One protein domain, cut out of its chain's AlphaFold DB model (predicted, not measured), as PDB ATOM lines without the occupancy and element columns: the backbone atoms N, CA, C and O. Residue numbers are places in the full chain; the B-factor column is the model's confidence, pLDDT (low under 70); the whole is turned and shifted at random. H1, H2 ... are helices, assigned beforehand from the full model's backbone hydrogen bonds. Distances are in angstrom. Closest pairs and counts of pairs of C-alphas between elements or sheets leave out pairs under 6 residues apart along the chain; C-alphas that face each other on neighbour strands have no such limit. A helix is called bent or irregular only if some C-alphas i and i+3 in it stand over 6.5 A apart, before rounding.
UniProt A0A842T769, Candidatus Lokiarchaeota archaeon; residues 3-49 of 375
ATOM      1  N   GLU A   3      18.441  -4.721  34.355       98.06
ATOM      2  CA  GLU A   3      17.440  -5.749  34.075       98.06
ATOM      3  C   GLU A   3      16.168  -5.501  34.898       98.06
ATOM      4  O   GLU A   3      16.248  -5.248  36.099       98.06
ATOM      5  N   CYS A   4      14.999  -5.564  34.261       98.56
ATOM      6  CA  CYS A   4      13.712  -5.566  34.951       98.56
ATOM      7  C   CYS A   4      13.516  -6.906  35.668       98.56
ATOM      8  O   CYS A   4      13.485  -7.946  35.008       98.56
ATOM      9  N   LYS A   5      13.285  -6.883  36.986       98.31
ATOM     10  CA  LYS A   5      13.075  -8.098  37.797       98.31
ATOM     11  C   LYS A   5      11.872  -8.951  37.383       98.31
ATOM     12  O   LYS A   5      11.837 -10.128  37.708       98.31
ATOM     13  N   PHE A   6      10.901  -8.363  36.686       98.31
ATOM     14  CA  PHE A   6       9.613  -9.005  36.402       98.31
ATOM     15  C   PHE A   6       9.506  -9.579  34.987       98.31
ATOM     16  O   PHE A   6       8.815 -10.570  34.784       98.31
ATOM     17  N   CYS A   7      10.183  -8.984  34.001       98.06
ATOM     18  CA  CYS A   7      10.132  -9.451  32.609       98.06
ATOM     19  C   CYS A   7      11.502  -9.777  32.002       98.06
ATOM     20  O   CYS A   7      11.574 -10.134  30.828       98.06
ATOM     21  N   GLY A   8      12.599  -9.602  32.747       98.00
ATOM     22  CA  GLY A   8      13.963  -9.860  32.268       98.00
ATOM     23  C   GLY A   8      14.473  -8.876  31.204       98.00
ATOM     24  O   GLY A   8      15.600  -9.008  30.723       98.00
ATOM     25  N   LYS A   9      13.680  -7.863  30.814       97.88
ATOM     26  CA  LYS A   9      14.100  -6.832  29.848       97.88
ATOM     27  C   LYS A   9      15.332  -6.097  30.370       97.88
ATOM     28  O   LYS A   9      15.300  -5.547  31.468       97.88
ATOM     29  N   LYS A  10      16.382  -6.016  29.550       98.06
ATOM     30  CA  LYS A  10      17.592  -5.227  29.821       98.06
ATOM     31  C   LYS A  10      17.561  -3.933  29.024       98.06
ATOM     32  O   LYS A  10      17.499  -3.971  27.801       98.06
ATOM     33  N   ASP A  11      17.631  -2.799  29.708       97.56
ATOM     34  CA  ASP A  11      17.596  -1.477  29.078       97.56
ATOM     35  C   ASP A  11      18.459  -0.483  29.872       97.56
ATOM     36  O   ASP A  11      18.691  -0.648  31.069       97.56
ATOM     37  N   LYS A  12      18.977   0.551  29.211       97.00
ATOM     38  CA  LYS A  12      19.646   1.679  29.877       97.00
ATOM     39  C   LYS A  12      18.655   2.673  30.498       97.00
ATOM     40  O   LYS A  12      19.077   3.501  31.289       97.00
ATOM     41  N   LEU A  13      17.377   2.602  30.119       97.62
ATOM     42  CA  LEU A  13      16.301   3.454  30.637       97.62
ATOM     43  C   LEU A  13      15.547   2.831  31.825       97.62
ATOM     44  O   LEU A  13      14.564   3.393  32.293       97.62
ATOM     45  N   ILE A  14      15.984   1.665  32.307       98.50
ATOM     46  CA  ILE A  14      15.488   1.083  33.558       98.50
ATOM     47  C   ILE A  14      16.416   1.552  34.677       98.50
ATOM     48  O   ILE A  14      17.616   1.264  34.645       98.50
ATOM     49  N   SER A  15      15.862   2.252  35.667       98.12
ATOM     50  CA  SER A  15      16.640   2.750  36.804       98.12
ATOM     51  C   SER A  15      17.209   1.587  37.613       98.12
ATOM     52  O   SER A  15      16.498   0.633  37.939       98.12
ATOM     53  N   LYS A  16      18.487   1.683  37.981       97.94
ATOM     54  CA  LYS A  16      19.183   0.751  38.878       97.94
ATOM     55  C   LYS A  16      18.555   0.685  40.261       97.94
ATOM     56  O   LYS A  16      18.611  -0.380  40.867       97.94
ATOM     57  N   THR A  17      17.979   1.784  40.741       97.94
ATOM     58  CA  THR A  17      17.276   1.813  42.027       97.94
ATOM     59  C   THR A  17      15.920   1.138  41.911       97.94
ATOM     60  O   THR A  17      15.580   0.289  42.730       97.94
ATOM     61  N   LEU A  18      15.156   1.464  40.863       97.50
ATOM     62  CA  LEU A  18      13.803   0.935  40.717       97.50
ATOM     63  C   LEU A  18      13.785  -0.531  40.276       97.50
ATOM     64  O   LEU A  18      12.939  -1.286  40.733       97.50
ATOM     65  N   GLN A  19      14.699  -0.946  39.394       98.12
ATOM     66  CA  GLN A  19      14.841  -2.315  38.861       98.12
ATOM     67  C   GLN A  19      13.570  -2.900  38.216       98.12
ATOM     68  O   GLN A  19      13.438  -4.115  38.059       98.12
ATOM     69  N   VAL A  20      12.635  -2.038  37.812       98.56
ATOM     70  CA  VAL A  20      11.393  -2.397  37.117       98.56
ATOM     71  C   VAL A  20      11.191  -1.446  35.944       98.56
ATOM     72  O   VAL A  20      11.415  -0.239  36.068       98.56
ATOM     73  N   CYS A  21      10.794  -1.984  34.791       98.56
ATOM     74  CA  CYS A  21      10.436  -1.175  33.628       98.56
ATOM     75  C   CYS A  21       9.003  -0.630  33.734       98.56
ATOM     76  O   CYS A  21       8.151  -1.193  34.421       98.56
ATOM     77  N   ARG A  22       8.729   0.450  32.997       98.06
ATOM     78  CA  ARG A  22       7.401   1.073  32.913       98.06
ATOM     79  C   ARG A  22       6.293   0.086  32.537       98.06
ATOM     80  O   ARG A  22       5.243   0.104  33.169       98.06
ATOM     81  N   ASP A  23       6.531  -0.772  31.549       98.19
ATOM     82  CA  ASP A  23       5.504  -1.692  31.039       98.19
ATOM     83  C   ASP A  23       5.040  -2.661  32.135       98.19
ATOM     84  O   ASP A  23       3.845  -2.797  32.374       98.19
ATOM     85  N   CYS A  24       5.974  -3.235  32.906       98.56
ATOM     86  CA  CYS A  24       5.623  -4.057  34.065       98.56
ATOM     87  C   CYS A  24       4.828  -3.259  35.103       98.56
ATOM     88  O   CYS A  24       3.814  -3.756  35.581       98.56
ATOM     89  N   ILE A  25       5.239  -2.027  35.428       98.50
ATOM     90  CA  ILE A  25       4.529  -1.184  36.409       98.50
ATOM     91  C   ILE A  25       3.056  -0.988  36.020       98.50
ATOM     92  O   ILE A  25       2.184  -1.003  36.888       98.50
ATOM     93  N   LEU A  26       2.764  -0.799  34.733       98.19
ATOM     94  CA  LEU A  26       1.406  -0.516  34.267       98.19
ATOM     95  C   LEU A  26       0.575  -1.785  34.040       98.19
ATOM     96  O   LEU A  26      -0.581  -1.841  34.478       98.19
ATOM     97  N   GLU A  27       1.167  -2.792  33.399       97.88
ATOM     98  CA  GLU A  27       0.462  -3.936  32.802       97.88
ATOM     99  C   GLU A  27       0.750  -5.277  33.495       97.88
ATOM    100  O   GLU A  27       0.018  -6.242  33.293       97.88
ATOM    101  N   GLY A  28       1.803  -5.357  34.314       97.44
ATOM    102  CA  GLY A  28       2.199  -6.579  35.013       97.44
ATOM    103  C   GLY A  28       1.338  -6.912  36.238       97.44
ATOM    104  O   GLY A  28       0.362  -6.225  36.559       97.44
ATOM    105  N   ASN A  29       1.741  -7.964  36.962       97.88
ATOM    106  CA  ASN A  29       1.119  -8.341  38.232       97.88
ATOM    107  C   ASN A  29       1.396  -7.268  39.298       97.88
ATOM    108  O   ASN A  29       2.483  -7.199  39.873       97.88
ATOM    109  N   TRP A  30       0.404  -6.411  39.542       98.00
ATOM    110  CA  TRP A  30       0.563  -5.260  40.425       98.00
ATOM    111  C   TRP A  30       0.845  -5.650  41.876       98.00
ATOM    112  O   TRP A  30       1.592  -4.934  42.533       98.00
ATOM    113  N   ASP A  31       0.308  -6.767  42.369       97.88
ATOM    114  CA  ASP A  31       0.490  -7.159  43.770       97.88
ATOM    115  C   ASP A  31       1.956  -7.501  44.067       97.88
ATOM    116  O   ASP A  31       2.530  -7.010  45.039       97.88
ATOM    117  N   GLU A  32       2.608  -8.248  43.175       97.94
ATOM    118  CA  GLU A  32       4.038  -8.562  43.284       97.94
ATOM    119  C   GLU A  32       4.916  -7.321  43.071       97.94
ATOM    120  O   GLU A  32       5.878  -7.082  43.805       97.94
ATOM    121  N   ILE A  33       4.566  -6.493  42.082       98.44
ATOM    122  CA  ILE A  33       5.315  -5.273  41.771       98.44
ATOM    123  C   ILE A  33       5.243  -4.291  42.933       98.44
ATOM    124  O   ILE A  33       6.269  -3.742  43.326       98.44
ATOM    125  N   LYS A  34       4.063  -4.098  43.527       98.12
ATOM    126  CA  LYS A  34       3.858  -3.200  44.664       98.12
ATOM    127  C   LYS A  34       4.716  -3.601  45.864       98.12
ATOM    128  O   LYS A  34       5.251  -2.712  46.519       98.12
ATOM    129  N   ILE A  35       4.898  -4.898  46.127       98.31
ATOM    130  CA  ILE A  35       5.786  -5.386  47.198       98.31
ATOM    131  C   ILE A  35       7.239  -4.972  46.927       98.31
ATOM    132  O   ILE A  35       7.895  -4.409  47.805       98.31
ATOM    133  N   HIS A  36       7.737  -5.185  45.705       98.50
ATOM    134  CA  HIS A  36       9.092  -4.756  45.334       98.50
ATOM    135  C   HIS A  36       9.245  -3.228  45.405       98.50
ATOM    136  O   HIS A  36      10.201  -2.740  46.004       98.50
ATOM    137  N   LEU A  37       8.292  -2.467  44.861       98.44
ATOM    138  CA  LEU A  37       8.295  -1.000  44.925       98.44
ATOM    139  C   LEU A  37       8.298  -0.495  46.369       98.44
ATOM    140  O   LEU A  37       9.037   0.433  46.692       98.44
ATOM    141  N   HIS A  38       7.517  -1.129  47.245       98.38
ATOM    142  CA  HIS A  38       7.520  -0.801  48.661       98.38
ATOM    143  C   HIS A  38       8.911  -1.012  49.270       98.38
ATOM    144  O   HIS A  38       9.417  -0.092  49.903       98.38
ATOM    145  N   SER A  39       9.576  -2.141  48.990       98.50
ATOM    146  CA  SER A  39      10.942  -2.381  49.480       98.50
ATOM    147  C   SER A  39      11.957  -1.344  48.978       98.50
ATOM    148  O   SER A  39      12.800  -0.896  49.751       98.50
ATOM    149  N   VAL A  40      11.842  -0.898  47.719       98.62
ATOM    150  CA  VAL A  40      12.695   0.163  47.155       98.62
ATOM    151  C   VAL A  40      12.514   1.470  47.925       98.62
ATOM    152  O   VAL A  40      13.498   2.068  48.359       98.62
ATOM    153  N   HIS A  41      11.267   1.903  48.135       98.62
ATOM    154  CA  HIS A  41      10.979   3.126  48.884       98.62
ATOM    155  C   HIS A  41      11.361   3.011  50.365       98.62
ATOM    156  O   HIS A  41      11.897   3.969  50.916       98.62
ATOM    157  N   THR A  42      11.176   1.851  51.002       98.56
ATOM    158  CA  THR A  42      11.675   1.597  52.364       98.56
ATOM    159  C   THR A  42      13.181   1.835  52.430       98.56
ATOM    160  O   THR A  42      13.620   2.686  53.201       98.56
ATOM    161  N   SER A  43      13.970   1.193  51.560       98.44
ATOM    162  CA  SER A  43      15.429   1.370  51.549       98.44
ATOM    163  C   SER A  43      15.852   2.818  51.289       98.44
ATOM    164  O   SER A  43      16.784   3.316  51.921       98.44
ATOM    165  N   VAL A  44      15.166   3.528  50.387       98.12
ATOM    166  CA  VAL A  44      15.458   4.945  50.106       98.12
ATOM    167  C   VAL A  44      15.178   5.832  51.311       98.12
ATOM    168  O   VAL A  44      15.977   6.709  51.638       98.12
ATOM    169  N   ARG A  45      14.076   5.586  52.012       98.00
ATOM    170  CA  ARG A  45      13.672   6.394  53.164       98.00
ATOM    171  C   ARG A  45      14.493   6.087  54.410       98.00
ATOM    172  O   ARG A  45      14.801   7.014  55.159       98.00
ATOM    173  N   GLU A  46      14.936   4.846  54.586       97.69
ATOM    174  CA  GLU A  46      15.879   4.452  55.639       97.69
ATOM    175  C   GLU A  46      17.216   5.200  55.535       97.69
ATOM    176  O   GLU A  46      17.719   5.678  56.556       97.69
ATOM    177  N   MET A  47      17.755   5.392  54.320       96.62
ATOM    178  CA  MET A  47      18.975   6.194  54.102       96.62
ATOM    179  C   MET A  47      18.841   7.626  54.642       96.62
ATOM    180  O   MET A  47      19.813   8.216  55.112       96.62
ATOM    181  N   GLU A  48      17.621   8.162  54.620       96.19
ATOM    182  CA  GLU A  48      17.277   9.516  55.060       96.19
ATOM    183  C   GLU A  48      16.766   9.557  56.509       96.19
ATOM    184  O   GLU A  48      16.399  10.620  57.011       96.19
ATOM    185  N   LYS A  49      16.731   8.404  57.195       96.31
ATOM    186  CA  LYS A  49      16.144   8.232  58.537       96.31
ATOM    187  C   LYS A  49      14.682   8.692  58.601       96.31
ATOM    188  O   LYS A  49      14.240   9.261  59.604       96.31
TER     189      LYS A  49
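Overview. This is residues 3 to 49 of the 375 residues of a protein of Candidatus Lokiarchaeota archaeon (UniProt A0A842T769). A short helix, H1, and a long one, H2, make a lopsided V, joined at its point by a tight turn, and a long looping stretch, residues 3 to 21, lies toward the V's open side and leads into H1. H2 gives most of the length. The printed part has 47 residues, with no named strand and two named helices, H1 and then H2; its class is all helix, and the helices hold 24 of the 47 residues. It is only just compact, close to loose, with a radius of gyration of the C-alphas of 11.0 A, and it is flat, spanning 32 by 25 by 13 A.

Arrangement. Start at Glu 3 and read through residues 3 to 21, which hold no named element; their C-alphas lie 4 to 14 A from the mean of all C-alphas. Next you reach H1, residues 22 to 27, and after a tight link of 2 residues H2, residues 30 to 47. H1 and H2 are close but not clearly touching, with 2 pairs of C-alphas within 8 A. Their closest C-alphas are those of Ile 25 and Ile 33, 6.8 A apart. They run opposite ways at a steep tilt of 38 degrees, with their centres 15.3 A apart. In both H1 and H2 every O i to N i+4 pair is within hydrogen-bond range.

Along the chain. Find C-alpha 3 at (17.440, -5.749, 34.075), where the printed part begins. H1 starts at C-alpha 22, (7.401, 1.073, 32.913), and runs 8.6 A to C-alpha 27. Look for C-alpha 30 at (0.563, -5.260, 40.425); from there H2 runs 25.6 A to C-alpha 47 at (18.975, 6.194, 54.102). Neither helix is bent.

Size, cuts and confidence. The two C-alphas farthest apart are those of Glu 27 and Lys 49, at 32.5 A. The printed part has no cut, and its one link between helices is tight. The mean pLDDT of the printed part is 98.0, and no printed residue is under 70.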